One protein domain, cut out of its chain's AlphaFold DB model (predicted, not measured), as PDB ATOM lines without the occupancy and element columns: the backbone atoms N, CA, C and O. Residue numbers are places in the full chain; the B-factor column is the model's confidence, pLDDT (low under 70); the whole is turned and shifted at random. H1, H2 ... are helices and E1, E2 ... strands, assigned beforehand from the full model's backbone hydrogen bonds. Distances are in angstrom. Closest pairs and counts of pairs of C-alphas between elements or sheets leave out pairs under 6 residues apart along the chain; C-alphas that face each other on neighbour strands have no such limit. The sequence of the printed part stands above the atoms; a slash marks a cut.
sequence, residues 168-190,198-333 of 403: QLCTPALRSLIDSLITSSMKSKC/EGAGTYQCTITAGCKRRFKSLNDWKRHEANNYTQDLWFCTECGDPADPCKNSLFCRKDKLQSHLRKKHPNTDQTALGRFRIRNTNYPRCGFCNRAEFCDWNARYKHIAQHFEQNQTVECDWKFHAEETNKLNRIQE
ATOM      1  N   GLN A 168     -45.275  30.177  -3.521       67.50
ATOM      2  CA  GLN A 168     -44.854  30.438  -4.900       67.50
ATOM      3  C   GLN A 168     -43.521  29.754  -5.275       67.50
ATOM      4  O   GLN A 168     -43.309  29.420  -6.440       67.50
ATOM      5  N   LEU A 169     -42.642  29.447  -4.312       77.19
ATOM      6  CA  LEU A 169     -41.344  28.782  -4.547       77.19
ATOM      7  C   LEU A 169     -41.437  27.258  -4.745       77.19
ATOM      8  O   LEU A 169     -40.420  26.565  -4.760       77.19
ATOM      9  N   CYS A 170     -42.648  26.714  -4.872       81.12
ATOM     10  CA  CYS A 170     -42.911  25.274  -4.830       81.12
ATOM     11  C   CYS A 170     -43.456  24.698  -6.151       81.12
ATOM     12  O   CYS A 170     -44.148  23.674  -6.132       81.12
ATOM     13  N   THR A 171     -43.151  25.336  -7.288       91.94
ATOM     14  CA  THR A 171     -43.634  24.951  -8.630       91.94
ATOM     15  C   THR A 171     -43.179  23.540  -9.062       91.94
ATOM     16  O   THR A 171     -42.146  23.046  -8.598       91.94
ATOM     17  N   PRO A 172     -43.897  22.874  -9.994       92.62
ATOM     18  CA  PRO A 172     -43.475  21.579 -10.539       92.62
ATOM     19  C   PRO A 172     -42.121  21.625 -11.266       92.62
ATOM     20  O   PRO A 172     -41.309  20.712 -11.112       92.62
ATOM     21  N   ALA A 173     -41.844  22.700 -12.013       93.75
ATOM     22  CA  ALA A 173     -40.581  22.879 -12.730       93.75
ATOM     23  C   ALA A 173     -39.389  22.984 -11.762       93.75
ATOM     24  O   ALA A 173     -38.365  22.320 -11.946       93.75
ATOM     25  N   LEU A 174     -39.546  23.752 -10.677       93.19
ATOM     26  CA  LEU A 174     -38.497  23.947  -9.676       93.19
ATOM     27  C   LEU A 174     -38.254  22.668  -8.869       93.19
ATOM     28  O   LEU A 174     -37.099  22.321  -8.625       93.19
ATOM     29  N   ARG A 175     -39.304  21.896  -8.560       91.94
ATOM     30  CA  ARG A 175     -39.175  20.542  -7.988       91.94
ATOM     31  C   ARG A 175     -38.369  19.605  -8.897       91.94
ATOM     32  O   ARG A 175     -37.407  19.006  -8.431       91.94
ATOM     33  N   SER A 176     -38.673  19.559 -10.195       92.44
ATOM     34  CA  SER A 176     -37.933  18.737 -11.169       92.44
ATOM     35  C   SER A 176     -36.439  19.106 -11.244       92.44
ATOM     36  O   SER A 176     -35.563  18.235 -11.192       92.44
ATOM     37  N   LEU A 177     -36.117  20.406 -11.269       92.88
ATOM     38  CA  LEU A 177     -34.728  20.880 -11.214       92.88
ATOM     39  C   LEU A 177     -34.037  20.497  -9.893       92.88
ATOM     40  O   LEU A 177     -32.868  20.094  -9.897       92.88
ATOM     41  N   ILE A 178     -34.749  20.605  -8.769       92.12
ATOM     42  CA  ILE A 178     -34.276  20.220  -7.435       92.12
ATOM     43  C   ILE A 178     -33.938  18.726  -7.383       92.12
ATOM     44  O   ILE A 178     -32.817  18.381  -7.004       92.12
ATOM     45  N   ASP A 179     -34.839  17.849  -7.824       89.69
ATOM     46  CA  ASP A 179     -34.628  16.396  -7.816       89.69
ATOM     47  C   ASP A 179     -33.479  15.982  -8.753       89.69
ATOM     48  O   ASP A 179     -32.645  15.136  -8.403       89.69
ATOM     49  N   SER A 180     -33.350  16.652  -9.904       90.38
ATOM     50  CA  SER A 180     -32.215  16.499 -10.825       90.38
ATOM     51  C   SER A 180     -30.877  16.903 -10.180       90.38
ATOM     52  O   SER A 180     -29.883  16.169 -10.283       90.38
ATOM     53  N   LEU A 181     -30.833  18.022  -9.442       89.31
ATOM     54  CA  LEU A 181     -29.644  18.436  -8.685       89.31
ATOM     55  C   LEU A 181     -29.328  17.491  -7.520       89.31
ATOM     56  O   LEU A 181     -28.155  17.159  -7.327       89.31
ATOM     57  N   ILE A 182     -30.329  17.037  -6.761       86.31
ATOM     58  CA  ILE A 182     -30.153  16.075  -5.662       86.31
ATOM     59  C   ILE A 182     -29.520  14.795  -6.218       86.31
ATOM     60  O   ILE A 182     -28.408  14.444  -5.804       86.31
ATOM     61  N   THR A 183     -30.144  14.195  -7.235       83.94
ATOM     62  CA  THR A 183     -29.683  12.979  -7.928       83.94
ATOM     63  C   THR A 183     -28.263  13.129  -8.483       83.94
ATOM     64  O   THR A 183     -27.414  12.253  -8.293       83.94
ATOM     65  N   SER A 184     -27.958  14.264  -9.120       83.12
ATOM     66  CA  SER A 184     -26.613  14.571  -9.637       83.12
ATOM     67  C   SER A 184     -25.571  14.723  -8.520       83.12
ATOM     68  O   SER A 184     -24.402  14.354  -8.679       83.12
ATOM     69  N   SER A 185     -25.982  15.260  -7.369       79.38
ATOM     70  CA  SER A 185     -25.092  15.509  -6.235       79.38
ATOM     71  C   SER A 185     -24.737  14.231  -5.468       79.38
ATOM     72  O   SER A 185     -23.582  14.055  -5.077       79.38
ATOM     73  N   MET A 186     -25.681  13.293  -5.331       74.88
ATOM     74  CA  MET A 186     -25.455  12.003  -4.665       74.88
ATOM     75  C   MET A 186     -24.417  11.155  -5.416       74.88
ATOM     76  O   MET A 186     -23.536  10.568  -4.793       74.88
ATOM     77  N   LYS A 187     -24.431  11.185  -6.759       72.88
ATOM     78  CA  LYS A 187     -23.462  10.478  -7.627       72.88
ATOM     79  C   LYS A 187     -22.022  11.029  -7.565       72.88
ATOM     80  O   LYS A 187     -21.102  10.392  -8.083       72.88
ATOM     81  N   SER A 188     -21.812  12.217  -6.986       67.56
ATOM     82  CA  SER A 188     -20.553  12.974  -7.104       67.56
ATOM     83  C   SER A 188     -19.906  13.363  -5.769       67.56
ATOM     84  O   SER A 188     -18.693  13.206  -5.624       67.56
ATOM     85  N   LYS A 189     -20.675  13.822  -4.773       68.06
ATOM     86  CA  LYS A 189     -20.144  14.387  -3.511       68.06
ATOM     87  C   LYS A 189     -19.343  13.403  -2.652       68.06
ATOM     88  O   LYS A 189     -18.399  13.815  -1.981       68.06
ATOM     89  N   CYS A 190     -19.680  12.113  -2.688       71.75
ATOM     90  CA  CYS A 190     -18.983  11.080  -1.914       71.75
ATOM     91  C   CYS A 190     -17.627  10.654  -2.504       71.75
ATOM     92  O   CYS A 190     -16.925   9.856  -1.881       71.75
ATOM     93  N   GLU A 198     -10.442   4.635   7.080       60.72
ATOM     94  CA  GLU A 198     -11.168   3.349   7.027       60.72
ATOM     95  C   GLU A 198     -11.238   2.603   8.381       60.72
ATOM     96  O   GLU A 198     -12.152   1.811   8.598       60.72
ATOM     97  N   GLY A 199     -10.312   2.860   9.314       64.69
ATOM     98  CA  GLY A 199     -10.023   1.920  10.408       64.69
ATOM     99  C   GLY A 199     -10.965   1.860  11.622       64.69
ATOM    100  O   GLY A 199     -11.106   0.786  12.196       64.69
ATOM    101  N   ALA A 200     -11.555   2.970  12.098       81.44
ATOM    102  CA  ALA A 200     -12.017   3.018  13.503       81.44
ATOM    103  C   ALA A 200     -13.172   3.996  13.808       81.44
ATOM    104  O   ALA A 200     -13.034   4.855  14.678       81.44
ATOM    105  N   GLY A 201     -14.306   3.895  13.107       91.75
ATOM    106  CA  GLY A 201     -15.512   4.688  13.405       91.75
ATOM    107  C   GLY A 201     -16.784   3.846  13.541       91.75
ATOM    108  O   GLY A 201     -17.009   2.941  12.733       91.75
ATOM    109  N   THR A 202     -17.621   4.149  14.534       95.69
ATOM    110  CA  THR A 202     -18.931   3.502  14.736       95.69
ATOM    111  C   THR A 202     -19.927   3.953  13.669       95.69
ATOM    112  O   THR A 202     -20.557   3.128  13.017       95.69
ATOM    113  N   TYR A 203     -20.004   5.263  13.426       96.31
ATOM    114  CA  TYR A 203     -20.952   5.865  12.490       96.31
ATOM    115  C   TYR A 203     -20.458   5.716  11.047       96.31
ATOM    116  O   TYR A 203     -19.355   6.160  10.718       96.31
ATOM    117  N   GLN A 204     -21.263   5.121  10.169       94.62
ATOM    118  CA  GLN A 204     -20.923   4.879   8.760       94.62
ATOM    119  C   GLN A 204     -21.774   5.768   7.836       94.62
ATOM    120  O   GLN A 204     -22.928   6.062   8.141       94.62
ATOM    121  N   CYS A 205     -21.227   6.238   6.711       93.31
ATOM    122  CA  CYS A 205     -22.004   7.021   5.736       93.31
ATOM    123  C   CYS A 205     -23.188   6.210   5.177       93.31
ATOM    124  O   CYS A 205     -22.987   5.061   4.784       93.31
ATOM    125  N   THR A 206     -24.393   6.791   5.069       92.88
ATOM    126  CA  THR A 206     -25.551   6.051   4.518       92.88
ATOM    127  C   THR A 206     -25.653   6.114   2.991       92.88
ATOM    128  O   THR A 206     -26.532   5.479   2.408       92.88
ATOM    129  N   ILE A 207     -24.750   6.833   2.308       88.69
ATOM    130  CA  ILE A 207     -24.574   6.712   0.851       88.69
ATOM    131  C   ILE A 207     -23.666   5.515   0.552       88.69
ATOM    132  O   ILE A 207     -22.466   5.635   0.295       88.69
ATOM    133  N   THR A 208     -24.307   4.350   0.520       80.50
ATOM    134  CA  THR A 208     -23.756   3.058   0.086       80.50
ATOM    135  C   THR A 208     -23.159   3.086  -1.328       80.50
ATOM    136  O   THR A 208     -22.277   2.291  -1.645       80.50
ATOM    137  N   ALA A 209     -23.587   4.028  -2.177       78.75
ATOM    138  CA  ALA A 209     -23.082   4.257  -3.531       78.75
ATOM    139  C   ALA A 209     -21.660   4.868  -3.548       78.75
ATOM    140  O   ALA A 209     -21.436   5.983  -4.026       78.75
ATOM    141  N   GLY A 210     -20.684   4.118  -3.032       76.06
ATOM    142  CA  GLY A 210     -19.256   4.433  -3.113       76.06
ATOM    143  C   GLY A 210     -18.673   5.234  -1.944       76.06
ATOM    144  O   GLY A 210     -17.531   5.679  -2.056       76.06
ATOM    145  N   CYS A 211     -19.394   5.421  -0.831       86.00
ATOM    146  CA  CYS A 211     -18.814   5.993   0.387       86.00
ATOM    147  C   CYS A 211     -18.601   4.933   1.476       86.00
ATOM    148  O   CYS A 211     -19.549   4.506   2.123       86.00
ATOM    149  N   LYS A 212     -17.340   4.563   1.732       87.38
ATOM    150  CA  LYS A 212     -16.944   3.661   2.834       87.38
ATOM    151  C   LYS A 212     -16.452   4.392   4.094       87.38
ATOM    152  O   LYS A 212     -15.776   3.816   4.939       87.38
ATOM    153  N   ARG A 213     -16.736   5.695   4.225       89.38
ATOM    154  CA  ARG A 213     -16.221   6.493   5.348       89.38
ATOM    155  C   ARG A 213     -16.902   6.134   6.666       89.38
ATOM    156  O   ARG A 213     -18.132   6.122   6.757       89.38
ATOM    157  N   ARG A 214     -16.067   5.945   7.687       92.75
ATOM    158  CA  ARG A 214     -16.439   5.718   9.085       92.75
ATOM    159  C   ARG A 214     -16.013   6.928   9.921       92.75
ATOM    160  O   ARG A 214     -14.982   7.539   9.645       92.75
ATOM    161  N   PHE A 215     -16.795   7.279  10.936       93.56
ATOM    162  CA  PHE A 215     -16.585   8.461  11.777       93.56
ATOM    163  C   PHE A 215     -16.609   8.078  13.258       93.56
ATOM    164  O   PHE A 215     -17.409   7.243  13.682       93.56
ATOM    165  N   LYS A 216     -15.733   8.705  14.051       94.25
ATOM    166  CA  LYS A 216     -15.670   8.518  15.513       94.25
ATOM    167  C   LYS A 216     -16.742   9.321  16.251       94.25
ATOM    168  O   LYS A 216     -17.265   8.858  17.253       94.25
ATOM    169  N   SER A 217     -17.077  10.506  15.739       94.94
ATOM    170  CA  SER A 217     -18.071  11.406  16.325       94.94
ATOM    171  C   SER A 217     -19.359  11.435  15.508       94.94
ATOM    172  O   SER A 217     -19.330  11.574  14.279       94.94
ATOM    173  N   LEU A 218     -20.490  11.415  16.215       95.62
ATOM    174  CA  LEU A 218     -21.821  11.648  15.656       95.62
ATOM    175  C   LEU A 218     -21.893  12.982  14.891       95.62
ATOM    176  O   LEU A 218     -22.579  13.078  13.876       95.62
ATOM    177  N   ASN A 219     -21.177  14.013  15.348       96.00
ATOM    178  CA  ASN A 219     -21.241  15.349  14.752       96.00
ATOM    179  C   ASN A 219     -20.465  15.449  13.427       96.00
ATOM    180  O   ASN A 219     -20.912  16.152  12.517       96.00
ATOM    181  N   ASP A 220     -19.368  14.704  13.266       93.56
ATOM    182  CA  ASP A 220     -18.664  14.605  11.979       93.56
ATOM    183  C   ASP A 220     -19.475  13.800  10.961       93.56
ATOM    184  O   ASP A 220     -19.571  14.192   9.796       93.56
ATOM    185  N   TRP A 221     -20.132  12.728  11.413       95.19
ATOM    186  CA  TRP A 221     -21.066  11.960  10.591       95.19
ATOM    187  C   TRP A 221     -22.276  12.801  10.151       95.19
ATOM    188  O   TRP A 221     -22.525  12.905   8.951       95.19
ATOM    189  N   LYS A 222     -22.954  13.504  11.075       94.44
ATOM    190  CA  LYS A 222     -24.030  14.468  10.759       94.44
ATOM    191  C   LYS A 222     -23.567  15.504   9.730       94.44
ATOM    192  O   LYS A 222     -24.269  15.772   8.757       94.44
ATOM    193  N   ARG A 223     -22.363  16.068   9.907       90.94
ATOM    194  CA  ARG A 223     -21.766  17.031   8.966       90.94
ATOM    195  C   ARG A 223     -21.490  16.401   7.599       90.94
ATOM    196  O   ARG A 223     -21.676  17.071   6.584       90.94
ATOM    197  N   HIS A 224     -21.052  15.145   7.537       90.69
ATOM    198  CA  HIS A 224     -20.851  14.440   6.272       90.69
ATOM    199  C   HIS A 224     -22.183  14.183   5.553       90.69
ATOM    200  O   HIS A 224     -22.340  14.585   4.397       90.69
ATOM    201  N   GLU A 225     -23.162  13.620   6.260       91.50
ATOM    202  CA  GLU A 225     -24.519  13.371   5.770       91.50
ATOM    203  C   GLU A 225     -25.202  14.651   5.261       91.50
ATOM    204  O   GLU A 225     -25.785  14.636   4.181       91.50
ATOM    205  N   ALA A 226     -25.082  15.773   5.979       88.00
ATOM    206  CA  ALA A 226     -25.653  17.069   5.589       88.00
ATOM    207  C   ALA A 226     -24.975  17.711   4.362       88.00
ATOM    208  O   ALA A 226     -25.567  18.556   3.689       88.00
ATOM    209  N   ASN A 227     -23.729  17.331   4.047       84.50
ATOM    210  CA  ASN A 227     -23.116  17.689   2.765       84.50
ATOM    211  C   ASN A 227     -23.626  16.772   1.649       84.50
ATOM    212  O   ASN A 227     -23.892  17.253   0.547       84.50
ATOM    213  N   ASN A 228     -23.752  15.472   1.924       86.44
ATOM    214  CA  ASN A 228     -24.176  14.441   0.980       86.44
ATOM    215  C   ASN A 228     -25.623  14.663   0.514       86.44
ATOM    216  O   ASN A 228     -25.855  14.971  -0.660       86.44
ATOM    217  N   TYR A 229     -26.571  14.588   1.446       86.81
ATOM    218  CA  TYR A 229     -27.981  14.884   1.230       86.81
ATOM    219  C   TYR A 229     -28.217  16.385   1.423       86.81
ATOM    220  O   TYR A 229     -28.027  16.923   2.511       86.81
ATOM    221  N   THR A 230     -28.606  17.083   0.355       86.56
ATOM    222  CA  THR A 230     -28.821  18.538   0.402       86.56
ATOM    223  C   THR A 230     -30.088  18.852   1.212       86.56
ATOM    224  O   THR A 230     -31.194  18.706   0.695       86.56
ATOM    225  N   GLN A 231     -29.923  19.260   2.475       87.44
ATOM    226  CA  GLN A 231     -31.027  19.573   3.401       87.44
ATOM    227  C   GLN A 231     -31.807  20.842   3.019       87.44
ATOM    228  O   GLN A 231     -33.022  20.909   3.171       87.44
ATOM    229  N   ASP A 232     -31.088  21.856   2.538       90.94
ATOM    230  CA  ASP A 232     -31.625  23.160   2.162       90.94
ATOM    231  C   ASP A 232     -31.089  23.565   0.797       90.94
ATOM    232  O   ASP A 232     -29.879  23.532   0.544       90.94
ATOM    233  N   LEU A 233     -31.999  24.009  -0.053       93.31
ATOM    234  CA  LEU A 233     -31.707  24.602  -1.344       93.31
ATOM    235  C   LEU A 233     -32.030  26.095  -1.290       93.31
ATOM    236  O   LEU A 233     -32.838  26.555  -0.485       93.31
ATOM    237  N   TRP A 234     -31.328  26.870  -2.105       95.38
ATOM    238  CA  TRP A 234     -31.310  28.324  -2.019       95.38
ATOM    239  C   TRP A 234     -31.514  28.880  -3.425       95.38
ATOM    240  O   TRP A 234     -30.615  28.764  -4.254       95.38
ATOM    241  N   PHE A 235     -32.696  29.419  -3.714       96.44
ATOM    242  CA  PHE A 235     -33.098  29.863  -5.051       96.44
ATOM    243  C   PHE A 235     -33.127  31.390  -5.124       96.44
ATOM    244  O   PHE A 235     -33.801  32.033  -4.324       96.44
ATOM    245  N   CYS A 236     -32.390  31.980  -6.064       96.69
ATOM    246  CA  CYS A 236     -32.375  33.424  -6.276       96.69
ATOM    247  C   CYS A 236     -33.517  33.846  -7.211       96.69
ATOM    248  O   CYS A 236     -33.363  33.804  -8.431       96.69
ATOM    249  N   THR A 237     -34.631  34.306  -6.636       94.69
ATOM    250  CA  THR A 237     -35.800  34.822  -7.379       94.69
ATOM    251  C   THR A 237     -35.507  36.063  -8.222       94.69
ATOM    252  O   THR A 237     -36.269  36.396  -9.117       94.69
ATOM    253  N   GLU A 238     -34.392  36.750  -7.968       94.00
ATOM    254  CA  GLU A 238     -33.951  37.901  -8.763       94.00
ATOM    255  C   GLU A 238     -33.153  37.484 -10.014       94.00
ATOM    256  O   GLU A 238     -32.832  38.323 -10.853       94.00
ATOM    257  N   CYS A 239     -32.806  36.197 -10.137       94.62
ATOM    258  CA  CYS A 239     -31.967  35.660 -11.209       94.62
ATOM    259  C   CYS A 239     -32.597  34.448 -11.933       94.62
ATOM    260  O   CYS A 239     -31.952  33.838 -12.790       94.62
ATOM    261  N   GLY A 240     -33.832  34.083 -11.578       92.62
ATOM    262  CA  GLY A 240     -34.623  33.024 -12.200       92.62
ATOM    263  C   GLY A 240     -36.070  33.059 -11.709       92.62
ATOM    264  O   GLY A 240     -36.322  33.315 -10.532       92.62
ATOM    265  N   ASP A 241     -37.008  32.795 -12.613       94.00
ATOM    266  CA  ASP A 241     -38.433  32.671 -12.305       94.00
ATOM    267  C   ASP A 241     -38.695  31.293 -11.658       94.00
ATOM    268  O   ASP A 241     -38.165  30.291 -12.147       94.00
ATOM    269  N   PRO A 242     -39.483  31.168 -10.575       92.06
ATOM    270  CA  PRO A 242     -39.945  29.864 -10.103       92.06
ATOM    271  C   PRO A 242     -40.687  29.039 -11.173       92.06
ATOM    272  O   PRO A 242     -40.671  27.809 -11.089       92.06
ATOM    273  N   ALA A 243     -41.329  29.668 -12.163       93.00
ATOM    274  CA  ALA A 243     -42.014  29.001 -13.273       93.00
ATOM    275  C   ALA A 243     -41.047  28.445 -14.338       93.00
ATOM    276  O   ALA A 243     -41.229  27.301 -14.757       93.00
ATOM    277  N   ASP A 244     -40.000  29.197 -14.707       94.19
ATOM    278  CA  ASP A 244     -38.878  28.736 -15.552       94.19
ATOM    279  C   ASP A 244     -37.530  28.827 -14.797       94.19
ATOM    280  O   ASP A 244     -36.751  29.781 -14.943       94.19
ATOM    281  N   PRO A 245     -37.248  27.855 -13.911       93.56
ATOM    282  CA  PRO A 245     -36.123  27.929 -12.997       93.56
ATOM    283  C   PRO A 245     -34.820  27.522 -13.687       93.56
ATOM    284  O   PRO A 245     -34.570  26.352 -13.983       93.56
ATOM    285  N   CYS A 246     -33.910  28.480 -13.870       92.75
ATOM    286  CA  CYS A 246     -32.596  28.177 -14.429       92.75
ATOM    287  C   CYS A 246     -31.651  27.543 -13.385       92.75
ATOM    288  O   CYS A 246     -31.585  27.959 -12.223       92.75
ATOM    289  N   LYS A 247     -30.803  26.599 -13.816       92.88
ATOM    290  CA  LYS A 247     -29.784  25.941 -12.967       92.88
ATOM    291  C   LYS A 247     -28.798  26.912 -12.294       92.88
ATOM    292  O   LYS A 247     -28.190  26.556 -11.289       92.88
ATOM    293  N   ASN A 248     -28.640  28.125 -12.826       94.75
ATOM    294  CA  ASN A 248     -27.718  29.142 -12.306       94.75
ATOM    295  C   ASN A 248     -28.298  29.971 -11.145       94.75
ATOM    296  O   ASN A 248     -27.532  30.629 -10.443       94.75
ATOM    297  N   SER A 249     -29.617  29.929 -10.932       95.25
ATOM    298  CA  SER A 249     -30.298  30.592  -9.808       95.25
ATOM    299  C   SER A 249     -30.409  29.701  -8.560       95.25
ATOM    300  O   SER A 249     -30.673  30.207  -7.471       95.25
ATOM    301  N   LEU A 250     -30.175  28.387  -8.691       95.44
ATOM    302  CA  LEU A 250     -30.380  27.392  -7.637       95.44
ATOM    303  C   LEU A 250     -29.055  26.900  -7.023       95.44
ATOM    304  O   LEU A 250     -28.238  26.241  -7.667       95.44
ATOM    305  N   PHE A 251     -28.865  27.175  -5.733       94.19
ATOM    306  CA  PHE A 251     -27.644  26.892  -4.978       94.19
ATOM    307  C   PHE A 251     -27.884  25.855  -3.871       94.19
ATOM    308  O   PHE A 251     -28.852  25.920  -3.121       94.19
ATOM    309  N   CYS A 252     -26.951  24.918  -3.692       90.56
ATOM    310  CA  CYS A 252     -27.035  23.877  -2.657       90.56
ATOM    311  C   CYS A 252     -26.532  24.305  -1.262       90.56
ATOM    312  O   CYS A 252     -26.471  23.471  -0.361       90.56
ATOM    313  N   ARG A 253     -26.108  25.568  -1.082       90.44
ATOM    314  CA  ARG A 253     -25.572  26.111   0.180       90.44
ATOM    315  C   ARG A 253     -25.791  27.628   0.299       90.44
ATOM    316  O   ARG A 253     -25.566  28.362  -0.666       90.44
ATOM    317  N   LYS A 254     -26.091  28.102   1.517       93.62
ATOM    318  CA  LYS A 254     -26.305  29.526   1.859       93.62
ATOM    319  C   LYS A 254     -25.129  30.438   1.480       93.62
ATOM    320  O   LYS A 254     -25.354  31.523   0.954       93.62
ATOM    321  N   ASP A 255     -23.883  30.001   1.688       94.38
ATOM    322  CA  ASP A 255     -22.681  30.797   1.375       94.38
ATOM    323  C   ASP A 255     -22.529  31.077  -0.127       94.38
ATOM    324  O   ASP A 255     -21.983  32.111  -0.515       94.38
ATOM    325  N   LYS A 256     -23.030  30.176  -0.983       95.06
ATOM    326  CA  LYS A 256     -23.002  30.354  -2.439       95.06
ATOM    327  C   LYS A 256     -24.056  31.353  -2.897       95.06
ATOM    328  O   LYS A 256     -23.688  32.266  -3.632       95.06
ATOM    329  N   LEU A 257     -25.281  31.286  -2.366       96.38
ATOM    330  CA  LEU A 257     -26.281  32.337  -2.583       96.38
ATOM    331  C   LEU A 257     -25.775  33.699  -2.071       96.38
ATOM    332  O   LEU A 257     -25.791  34.673  -2.814       96.38
ATOM    333  N   GLN A 258     -25.231  33.777  -0.851       96.56
ATOM    334  CA  GLN A 258     -24.658  35.020  -0.304       96.56
ATOM    335  C   GLN A 258     -23.487  35.575  -1.133       96.56
ATOM    336  O   GLN A 258     -23.238  36.779  -1.122       96.56
ATOM    337  N   SER A 259     -22.712  34.718  -1.804       97.00
ATOM    338  CA  SER A 259     -21.634  35.143  -2.709       97.00
ATOM    339  C   SER A 259     -22.166  35.588  -4.077       97.00
ATOM    340  O   SER A 259     -21.588  36.481  -4.690       97.00
ATOM    341  N   HIS A 260     -23.271  34.996  -4.536       96.81
ATOM    342  CA  HIS A 260     -23.985  35.378  -5.752       96.81
ATOM    343  C   HIS A 260     -24.698  36.731  -5.586       96.81
ATOM    344  O   HIS A 260     -24.412  37.647  -6.355       96.81
ATOM    345  N   LEU A 261     -25.525  36.897  -4.546       96.75
ATOM    346  CA  LEU A 261     -26.240  38.149  -4.257       96.75
ATOM    347  C   LEU A 261     -25.261  39.328  -4.158       96.75
ATOM    348  O   LEU A 261     -25.354  40.258  -4.946       96.75
ATOM    349  N   ARG A 262     -24.196  39.224  -3.350       96.75
ATOM    350  CA  ARG A 262     -23.147  40.267  -3.253       96.75
ATOM    351  C   ARG A 262     -22.434  40.631  -4.565       96.75
ATOM    352  O   ARG A 262     -21.721  41.627  -4.588       96.75
ATOM    353  N   LYS A 263     -22.565  39.832  -5.631       97.44
ATOM    354  CA  LYS A 263     -21.917  40.053  -6.940       97.44
ATOM    355  C   LYS A 263     -22.878  40.390  -8.079       97.44
ATOM    356  O   LYS A 263     -22.422  40.862  -9.117       97.44
ATOM    357  N   LYS A 264     -24.166  40.080  -7.934       97.25
ATOM    358  CA  LYS A 264     -25.193  40.250  -8.977       97.25
ATOM    359  C   LYS A 264     -26.361  41.128  -8.536       97.25
ATOM    360  O   LYS A 264     -26.941  41.805  -9.372       97.25
ATOM    361  N   HIS A 265     -26.625  41.165  -7.236       95.81
ATOM    362  CA  HIS A 265     -27.738  41.861  -6.604       95.81
ATOM    363  C   HIS A 265     -27.237  42.587  -5.333       95.81
ATOM    364  O   HIS A 265     -27.588  42.215  -4.211       95.81
ATOM    365  N   PRO A 266     -26.338  43.586  -5.464       95.56
ATOM    366  CA  PRO A 266     -25.711  44.240  -4.309       95.56
ATOM    367  C   PRO A 266     -26.716  44.984  -3.416       95.56
ATOM    368  O   PRO A 266     -26.449  45.170  -2.233       95.56
ATOM    369  N   ASN A 267     -27.873  45.358  -3.974       95.94
ATOM    370  CA  ASN A 267     -28.957  46.055  -3.281       95.94
ATOM    371  C   ASN A 267     -29.930  45.098  -2.560       95.94
ATOM    372  O   ASN A 267     -30.823  45.565  -1.857       95.94
ATOM    373  N   THR A 268     -29.795  43.774  -2.726       94.75
ATOM    374  CA  THR A 268     -30.627  42.798  -2.010       94.75
ATOM    375  C   THR A 268     -30.289  42.803  -0.530       94.75
ATOM    376  O   THR A 268     -29.131  42.617  -0.145       94.75
ATOM    377  N   ASP A 269     -31.317  42.903   0.309       92.88
ATOM    378  CA  ASP A 269     -31.163  42.701   1.742       92.88
ATOM    379  C   ASP A 269     -30.624  41.289   2.057       92.88
ATOM    380  O   ASP A 269     -31.252  40.258   1.799       92.88
ATOM    381  N   GLN A 270     -29.428  41.257   2.643       88.12
ATOM    382  CA  GLN A 270     -28.746  40.035   3.067       88.12
ATOM    383  C   GLN A 270     -29.192  39.553   4.457       88.12
ATOM    384  O   GLN A 270     -28.743  38.488   4.891       88.12
ATOM    385  N   THR A 271     -30.073  40.279   5.153       90.19
ATOM    386  CA  THR A 271     -30.718  39.797   6.381       90.19
ATOM    387  C   THR A 271     -31.913  38.893   6.046       90.19
ATOM    388  O   THR A 271     -31.951  37.751   6.516       90.19
ATOM    389  N   ALA A 272     -32.781  39.291   5.106       90.31
ATOM    390  CA  ALA A 272     -33.939  38.530   4.612       90.31
ATOM    391  C   ALA A 272     -33.619  37.258   3.788       90.31
ATOM    392  O   ALA A 272     -34.481  36.744   3.071       90.31
ATOM    393  N   LEU A 273     -32.419  36.674   3.913       92.56
ATOM    394  CA  LEU A 273     -32.000  35.460   3.190       92.56
ATOM    395  C   LEU A 273     -32.952  34.264   3.349       92.56
ATOM    396  O   LEU A 273     -32.943  33.370   2.505       92.56
ATOM    397  N   GLY A 274     -33.765  34.237   4.410       92.19
ATOM    398  CA  GLY A 274     -34.810  33.230   4.605       92.19
ATOM    399  C   GLY A 274     -35.800  33.143   3.438       92.19
ATOM    400  O   GLY A 274     -36.227  32.036   3.119       92.19
ATOM    401  N   ARG A 275     -36.076  34.259   2.741       92.56
ATOM    402  CA  ARG A 275     -36.998  34.308   1.588       92.56
ATOM    403  C   ARG A 275     -36.558  33.443   0.405       92.56
ATOM    404  O   ARG A 275     -37.380  33.053  -0.403       92.56
ATOM    405  N   PHE A 276     -35.265  33.138   0.311       94.06
ATOM    406  CA  PHE A 276     -34.683  32.344  -0.771       94.06
ATOM    407  C   PHE A 276     -34.524  30.853  -0.410       94.06
ATOM    408  O   PHE A 276     -33.983  30.084  -1.207       94.06
ATOM    409  N   ARG A 277     -34.912  30.431   0.805       94.81
ATOM    410  CA  ARG A 277     -34.657  29.079   1.335       94.81
ATOM    411  C   ARG A 277     -35.789  28.109   0.985       94.81
ATOM    412  O   ARG A 277     -36.848  28.127   1.607       94.81
ATOM    413  N   ILE A 278     -35.501  27.171   0.092       92.69
ATOM    414  CA  ILE A 278     -36.349  26.011  -0.190       92.69
ATOM    415  C   ILE A 278     -35.907  24.867   0.730       92.69
ATOM    416  O   ILE A 278     -34.812  24.317   0.587       92.69
ATOM    417  N   ARG A 279     -36.754  24.514   1.703       90.06
ATOM    418  CA  ARG A 279     -36.502  23.381   2.608       90.06
ATOM    419  C   ARG A 279     -36.694  22.074   1.844       90.06
ATOM    420  O   ARG A 279     -37.769  21.852   1.290       90.06
ATOM    421  N   ASN A 280     -35.700  21.189   1.848       86.44
ATOM    422  CA  ASN A 280     -35.871  19.855   1.282       86.44
ATOM    423  C   ASN A 280     -36.488  18.913   2.329       86.44
ATOM    424  O   ASN A 280     -35.788  18.402   3.207       86.44
ATOM    425  N   THR A 281     -37.798  18.683   2.217       83.88
ATOM    426  CA  THR A 281     -38.561  17.738   3.050       83.88
ATOM    427  C   THR A 281     -38.521  16.297   2.528       83.88
ATOM    428  O   THR A 281     -39.156  15.424   3.113       83.88
ATOM    429  N   ASN A 282     -37.802  16.019   1.432       84.25
ATOM    430  CA  ASN A 282     -37.585  14.660   0.938       84.25
ATOM    431  C   ASN A 282     -36.508  13.971   1.798       84.25
ATOM    432  O   ASN A 282     -35.321  13.937   1.453       84.25
ATOM    433  N   TYR A 283     -36.921  13.491   2.972       87.44
ATOM    434  CA  TYR A 283     -36.059  12.771   3.904       87.44
ATOM    435  C   TYR A 283     -35.880  11.315   3.437       87.44
ATOM    436  O   TYR A 283     -36.857  10.569   3.369       87.44
ATOM    437  N   PRO A 284     -34.650  10.861   3.143       88.06
ATOM    438  CA  PRO A 284     -34.414   9.503   2.679       88.06
ATOM    439  C   PRO A 284     -34.600   8.507   3.828       88.06
ATOM    440  O   PRO A 284     -34.064   8.701   4.929       88.06
ATOM    441  N   ARG A 285     -35.328   7.425   3.527       91.69
ATOM    442  CA  ARG A 285     -35.683   6.333   4.446       91.69
ATOM    443  C   ARG A 285     -34.469   5.797   5.217       91.69
ATOM    444  O   ARG A 285     -33.339   5.792   4.724       91.69
ATOM    445  N   CYS A 286     -34.708   5.288   6.421       94.50
ATOM    446  CA  CYS A 286     -33.705   4.533   7.170       94.50
ATOM    447  C   CYS A 286     -33.596   3.098   6.627       94.50
ATOM    448  O   CYS A 286     -34.544   2.328   6.765       94.50
ATOM    449  N   GLY A 287     -32.453   2.716   6.048       93.00
ATOM    450  CA  GLY A 287     -32.262   1.373   5.481       93.00
ATOM    451  C   GLY A 287     -32.191   0.245   6.515       93.00
ATOM    452  O   GLY A 287     -32.457  -0.899   6.177       93.00
ATOM    453  N   PHE A 288     -31.908   0.540   7.786       95.00
ATOM    454  CA  PHE A 288     -31.917  -0.477   8.848       95.00
ATOM    455  C   PHE A 288     -33.327  -1.050   9.115       95.00
ATOM    456  O   PHE A 288     -33.489  -2.245   9.364       95.00
ATOM    457  N   CYS A 289     -34.372  -0.210   9.042       94.81
ATOM    458  CA  CYS A 289     -35.737  -0.577   9.463       94.81
ATOM    459  C   CYS A 289     -36.885  -0.044   8.576       94.81
ATOM    460  O   CYS A 289     -38.042  -0.114   8.979       94.81
ATOM    461  N   ASN A 290     -36.593   0.508   7.394       88.12
ATOM    462  CA  ASN A 290     -37.559   1.120   6.463       88.12
ATOM    463  C   ASN A 290     -38.437   2.245   7.061       88.12
ATOM    464  O   ASN A 290     -39.483   2.586   6.506       88.12
ATOM    465  N   ARG A 291     -38.031   2.879   8.172       91.06
ATOM    466  CA  ARG A 291     -38.726   4.086   8.643       91.06
ATOM    467  C   ARG A 291     -38.561   5.192   7.598       91.06
ATOM    468  O   ARG A 291     -37.451   5.680   7.383       91.06
ATOM    469  N   ALA A 292     -39.665   5.556   6.951       81.06
ATOM    470  CA  ALA A 292     -39.729   6.623   5.954       81.06
ATOM    471  C   ALA A 292     -40.061   7.991   6.573       81.06
ATOM    472  O   ALA A 292     -39.621   9.022   6.077       81.06
ATOM    473  N   GLU A 293     -40.818   7.998   7.671       87.38
ATOM    474  CA  GLU A 293     -41.381   9.215   8.251       87.38
ATOM    475  C   GLU A 293     -40.469   9.827   9.320       87.38
ATOM    476  O   GLU A 293     -40.306   9.300  10.434       87.38
ATOM    477  N   PHE A 294     -39.913  10.985   8.964       92.75
ATOM    478  CA  PHE A 294     -39.181  11.902   9.829       92.75
ATOM    479  C   PHE A 294     -39.797  13.298   9.700       92.75
ATOM    480  O   PHE A 294     -40.176  13.709   8.607       92.75
ATOM    481  N   CYS A 295     -39.894  14.036  10.803       91.25
ATOM    482  CA  CYS A 295     -40.319  15.439  10.788       91.25
ATOM    483  C   CYS A 295     -39.201  16.372  10.293       91.25
ATOM    484  O   CYS A 295     -39.463  17.325   9.559       91.25
ATOM    485  N   ASP A 296     -37.954  16.077  10.672       92.31
ATOM    486  CA  ASP A 296     -36.759  16.836  10.311       92.31
ATOM    487  C   ASP A 296     -35.492  15.957  10.216       92.31
ATOM    488  O   ASP A 296     -35.478  14.762  10.540       92.31
ATOM    489  N   TRP A 297     -34.396  16.575   9.768       91.88
ATOM    490  CA  TRP A 297     -33.090  15.929   9.629       91.88
ATOM    491  C   TRP A 297     -32.465  15.488  10.961       91.88
ATOM    492  O   TRP A 297     -31.778  14.468  10.983       91.88
ATOM    493  N   ASN A 298     -32.710  16.186  12.072       94.06
ATOM    494  CA  ASN A 298     -32.195  15.803  13.389       94.06
ATOM    495  C   ASN A 298     -32.908  14.558  13.929       94.06
ATOM    496  O   ASN A 298     -32.244  13.685  14.491       94.06
ATOM    497  N   ALA A 299     -34.214  14.422  13.693       95.38
ATOM    498  CA  ALA A 299     -34.970  13.207  13.981       95.38
ATOM    499  C   ALA A 299     -34.436  12.010  13.173       95.38
ATOM    500  O   ALA A 299     -34.192  10.949  13.753       95.38
ATOM    501  N   ARG A 300     -34.151  12.191  11.869       95.44
ATOM    502  CA  ARG A 300     -33.458  11.168  11.055       95.44
ATOM    503  C   ARG A 300     -32.086  10.824  11.641       95.44
ATOM    504  O   ARG A 300     -31.769   9.647  11.792       95.44
ATOM    505  N   TYR A 301     -31.274  11.824  11.991       96.00
ATOM    506  CA  TYR A 301     -29.930  11.594  12.527       96.00
ATOM    507  C   TYR A 301     -29.936  10.887  13.883       96.00
ATOM    508  O   TYR A 301     -29.147   9.967  14.062       96.00
ATOM    509  N   LYS A 302     -30.830  11.256  14.808       96.62
ATOM    510  CA  LYS A 302     -30.975  10.579  16.108       96.62
ATOM    511  C   LYS A 302     -31.446   9.132  15.937       96.62
ATOM    512  O   LYS A 302     -30.905   8.236  16.570       96.62
ATOM    513  N   HIS A 303     -32.402   8.894  15.040       97.25
ATOM    514  CA  HIS A 303     -32.888   7.547  14.751       97.25
ATOM    515  C   HIS A 303     -31.820   6.642  14.116       97.25
ATOM    516  O   HIS A 303     -31.729   5.468  14.456       97.25
ATOM    517  N   ILE A 304     -31.000   7.169  13.203       96.88
ATOM    518  CA  ILE A 304     -29.929   6.388  12.568       96.88
ATOM    519  C   ILE A 304     -28.727   6.201  13.515       96.88
ATOM    520  O   ILE A 304     -28.118   5.135  13.502       96.88
ATOM    521  N   ALA A 305     -28.434   7.174  14.385       97.06
ATOM    522  CA  ALA A 305     -27.447   7.023  15.461       97.06
ATOM    523  C   ALA A 305     -27.782   5.844  16.387       97.06
ATOM    524  O   ALA A 305     -26.911   5.021  16.647       97.06
ATOM    525  N   GLN A 306     -29.055   5.694  16.766       97.88
ATOM    526  CA  GLN A 306     -29.534   4.595  17.609       97.88
ATOM    527  C   GLN A 306     -29.221   3.198  17.031       97.88
ATOM    528  O   GLN A 306     -28.920   2.280  17.789       97.88
ATOM    529  N   HIS A 307     -29.242   3.020  15.704       97.81
ATOM    530  CA  HIS A 307     -28.849   1.747  15.074       97.81
ATOM    531  C   HIS A 307     -27.331   1.510  15.161       97.81
ATOM    532  O   HIS A 307     -26.902   0.399  15.468       97.81
ATOM    533  N   PHE A 308     -26.509   2.554  14.984       97.19
ATOM    534  CA  PHE A 308     -25.054   2.466  15.186       97.19
ATOM    535  C   PHE A 308     -24.674   2.209  16.655       97.19
ATOM    536  O   PHE A 308     -23.737   1.460  16.924       97.19
ATOM    537  N   GLU A 309     -25.415   2.779  17.607       96.50
ATOM    538  CA  GLU A 309     -25.283   2.517  19.051       96.50
ATOM    539  C   GLU A 309     -25.655   1.064  19.410       96.50
ATOM    540  O   GLU A 309     -25.080   0.481  20.326       96.50
ATOM    541  N   GLN A 310     -26.546   0.439  18.632       97.31
ATOM    542  CA  GLN A 310     -26.866  -0.995  18.693       97.31
ATOM    543  C   GLN A 310     -25.852  -1.884  17.942       97.31
ATOM    544  O   GLN A 310     -26.093  -3.078  17.773       97.31
ATOM    545  N   ASN A 311     -24.706  -1.333  17.523       96.12
ATOM    546  CA  ASN A 311     -23.647  -1.988  16.740       96.12
ATOM    547  C   ASN A 311     -24.056  -2.455  15.328       96.12
ATOM    548  O   ASN A 311     -23.308  -3.209  14.705       96.12
ATOM    549  N   GLN A 312     -25.188  -1.989  14.788       96.56
ATOM    550  CA  GLN A 312     -25.549  -2.261  13.392       96.56
ATOM    551  C   GLN A 312     -24.621  -1.507  12.431       96.56
ATOM    552  O   GLN A 312     -24.110  -0.422  12.729       96.56
ATOM    553  N   THR A 313     -24.417  -2.070  11.243       95.06
ATOM    554  CA  THR A 313     -23.487  -1.557  10.231       95.06
ATOM    555  C   THR A 313     -24.171  -1.365   8.884       95.06
ATOM    556  O   THR A 313     -25.047  -2.133   8.490       95.06
ATOM    557  N   VAL A 314     -23.745  -0.354   8.125       93.38
ATOM    558  CA  VAL A 314     -24.278  -0.103   6.779       93.38
ATOM    559  C   VAL A 314     -23.869  -1.213   5.795       93.38
ATOM    560  O   VAL A 314     -24.536  -1.416   4.787       93.38
ATOM    561  N   GLU A 315     -22.805  -1.962   6.093       90.12
ATOM    562  CA  GLU A 315     -22.329  -3.069   5.256       90.12
ATOM    563  C   GLU A 315     -23.104  -4.389   5.466       90.12
ATOM    564  O   GLU A 315     -23.187  -5.170   4.519       90.12
ATOM    565  N   CYS A 316     -23.703  -4.635   6.642       89.69
ATOM    566  CA  CYS A 316     -24.456  -5.872   6.926       89.69
ATOM    567  C   CYS A 316     -25.973  -5.666   7.073       89.69
ATOM    568  O   CYS A 316     -26.751  -6.489   6.594       89.69
ATOM    569  N   ASP A 317     -26.405  -4.578   7.714       93.12
ATOM    570  CA  ASP A 317     -27.782  -4.429   8.214       93.12
ATOM    571  C   ASP A 317     -28.635  -3.450   7.383       93.12
ATOM    572  O   ASP A 317     -29.853  -3.359   7.564       93.12
ATOM    573  N   TRP A 318     -28.019  -2.714   6.449       92.94
ATOM    574  CA  TRP A 318     -28.703  -1.722   5.612       92.94
ATOM    575  C   TRP A 318     -29.462  -2.373   4.452       92.94
ATOM    576  O   TRP A 318     -28.934  -2.613   3.362       92.94
ATOM    577  N   LYS A 319     -30.751  -2.619   4.674       88.81
ATOM    578  CA  LYS A 319     -31.663  -3.206   3.690       88.81
ATOM    579  C   LYS A 319     -31.985  -2.170   2.615       88.81
ATOM    580  O   LYS A 319     -32.741  -1.221   2.822       88.81
ATOM    581  N   PHE A 320     -31.403  -2.361   1.435       68.38
ATOM    582  CA  PHE A 320     -31.789  -1.616   0.243       68.38
ATOM    583  C   PHE A 320     -33.219  -1.977  -0.163       68.38
ATOM    584  O   PHE A 320     -33.513  -3.132  -0.472       68.38
ATOM    585  N   HIS A 321     -34.084  -0.973  -0.282       58.75
ATOM    586  CA  HIS A 321     -35.350  -1.129  -0.988       58.75
ATOM    587  C   HIS A 321     -35.085  -1.110  -2.493       58.75
ATOM    588  O   HIS A 321     -35.096  -0.058  -3.134       58.75
ATOM    589  N   ALA A 322     -34.839  -2.300  -3.049       46.66
ATOM    590  CA  ALA A 322     -34.549  -2.511  -4.468       46.66
ATOM    591  C   ALA A 322     -35.613  -1.897  -5.403       46.66
ATOM    592  O   ALA A 322     -35.313  -1.573  -6.549       46.66
ATOM    593  N   GLU A 323     -36.835  -1.684  -4.904       46.28
ATOM    594  CA  GLU A 323     -37.938  -1.001  -5.584       46.28
ATOM    595  C   GLU A 323     -37.637   0.454  -5.981       46.28
ATOM    596  O   GLU A 323     -38.071   0.882  -7.048       46.28
ATOM    597  N   GLU A 324     -36.892   1.227  -5.180       50.72
ATOM    598  CA  GLU A 324     -36.578   2.630  -5.519       50.72
ATOM    599  C   GLU A 324     -35.503   2.707  -6.619       50.72
ATOM    600  O   GLU A 324     -35.636   3.497  -7.557       50.72
ATOM    601  N   THR A 325     -34.514   1.804  -6.605       47.03
ATOM    602  CA  THR A 325     -33.614   1.597  -7.755       47.03
ATOM    603  C   THR A 325     -34.358   1.062  -8.979       47.03
ATOM    604  O   THR A 325     -34.115   1.536 -10.085       47.03
ATOM    605  N   ASN A 326     -35.321   0.151  -8.801       39.91
ATOM    606  CA  ASN A 326     -36.137  -0.359  -9.905       39.91
ATOM    607  C   ASN A 326     -37.040   0.717 -10.516       39.91
ATOM    608  O   ASN A 326     -37.281   0.668 -11.712       39.91
ATOM    609  N   LYS A 327     -37.516   1.712  -9.758       47.56
ATOM    610  CA  LYS A 327     -38.263   2.845 -10.336       47.56
ATOM    611  C   LYS A 327     -37.375   3.715 -11.226       47.56
ATOM    612  O   LYS A 327     -37.795   4.062 -12.324       47.56
ATOM    613  N   LEU A 328     -36.146   4.015 -10.799       44.38
ATOM    614  CA  LEU A 328     -35.195   4.780 -11.616       44.38
ATOM    615  C   LEU A 328     -34.731   4.007 -12.861       44.38
ATOM    616  O   LEU A 328     -34.627   4.608 -13.926       44.38
ATOM    617  N   ASN A 329     -34.512   2.693 -12.751       41.69
ATOM    618  CA  ASN A 329     -34.140   1.852 -13.893       41.69
ATOM    619  C   ASN A 329     -35.328   1.621 -14.844       41.69
ATOM    620  O   ASN A 329     -35.171   1.769 -16.049       41.69
ATOM    621  N   ARG A 330     -36.541   1.369 -14.330       44.22
ATOM    622  CA  ARG A 330     -37.745   1.147 -15.154       44.22
ATOM    623  C   ARG A 330     -38.141   2.377 -15.977       44.22
ATOM    624  O   ARG A 330     -38.691   2.214 -17.055       44.22
ATOM    625  N   ILE A 331     -37.802   3.591 -15.531       52.25
ATOM    626  CA  ILE A 331     -37.931   4.821 -16.341       52.25
ATOM    627  C   ILE A 331     -36.979   4.811 -17.561       52.25
ATOM    628  O   ILE A 331     -37.255   5.482 -18.550       52.25
ATOM    629  N   GLN A 332     -35.890   4.035 -17.527       49.59
ATOM    630  CA  GLN A 332     -34.983   3.816 -18.665       49.59
ATOM    631  C   GLN A 332     -35.327   2.562 -19.495       49.59
ATOM    632  O   GLN A 332     -34.783   2.395 -20.582       49.59
ATOM    633  N   GLU A 333     -36.225   1.699 -19.003       47.06
ATOM    634  CA  GLU A 333     -36.588   0.402 -19.600       47.06
ATOM    635  C   GLU A 333     -38.054   0.334 -20.078       47.06
ATOM    636  O   GLU A 333     -38.539  -0.741 -20.426       47.06
TER     637      GLU A 333
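AT A GLANCE: This is residues 168 to 190 and 198 to 333 of the 403 residues of an uncharacterized protein of Corynespora cassiicola Philippines (UniProt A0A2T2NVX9). An elongated body has a two-stranded sheet, E1 with E2, and the helices H3 and H4 toward one end, and the helices H2 and H5 close together toward the other; H1, the longest helix, runs from near E1 to the foot of H2. Long loops fill much of the body, and residues 322 to 333, which hold the small helix H6, stick out from it as a tail. The printed part has 159 residues, with six named helices and two named strands in the order H1, H2, E1, H3, H4, E2, H5, H6; the sheet is antiparallel in the order E1 - E2, and the class is mostly helix, though under half of the residues are in named elements. The whole is only just compact, close to loose, with a radius of gyration of the C-alphas of 17.7 A and spans of 52 by 41 by 27 A.

HOW THE PARTS SIT: The sheet joins E1, residues 232 to 235, to E2, residues 277 to 279, antiparallel, with 141 degrees between their directions. The C-alphas of Leu 233 and Ile 278 face each other at 5.0 A; N 233 and O 278 are 2.9 A apart and N 278 and O 233 are 2.8 A apart, both within hydrogen-bond range. Residues 234 to 235 of E1 also pair, antiparallel, with residues 250 to 251. The closest C-alphas of E1 and H3, residues 254 to 264, are those of Trp 234 and Lys 254, 6.4 A apart. H4, residues 272 to 276, is near H3, with 7 pairs of C-alphas within 10 A, and its Phe 276 has its C-alpha 5.2 A from that of Phe 235, the closest pair of E1 and H4. E1 and H1, residues 172 to 189, have one pair of C-alphas within 8 A, those of Ile 178 and Leu 233 at 7.9 A. With its residues 185 to 189 alone, H1 touches H2, residues 218 to 228, at a steep tilt of 58 degrees, opposite ways; the closest C-alphas are those of Lys 189 and Asn 228, 6.0 A apart. H2 and H5, residues 297 to 309, are close but not clearly touching, the closest C-alphas being those of Lys 222 and Tyr 301 at 6.8 A, with a steep tilt of 53 degrees, opposite ways. H6, residues 322 to 330, touches no helix. Every O i to N i+4 pair is within hydrogen-bond range in H2 and H6, against 12 of 14 in H1, 6 of 7 in H3, 8 of 9 in H5 and 0 of 1 in H4, where 2 of 2 O i to N i+3 pairs are within range.

IN THESE COORDINATES: H1 begins at C-alpha 172 (-43.475, 21.579, -10.539) and is 25.4 A long. H2 is 15.1 A long, E1 10.0 A, H3 15.3 A, H4 8.2 A and E2 6.1 A. E1 begins at C-alpha 232 (-31.625, 23.160, 2.162). H5 is 18.2 A long, and H6, 11.7 A long, ends at C-alpha 330 (-37.745, 1.147, -15.154).

THE WHOLE: The C-alphas farthest apart are those of Asn 267 and Cys 316, at 53.1 A. Without residues 322 to 333, which stand free, the body spans 52 by 28 by 26 A. Residues 191 to 197 are not printed, and C-alphas 190 and 198 are 14.2 A apart across this cut. The links E1 to H3, E2 to H5 and H5 to H6 are long. The mean pLDDT of the printed part is 87.0; it is under 70 at residues 168, 188 to 189, 198 to 199 and 320 to 333.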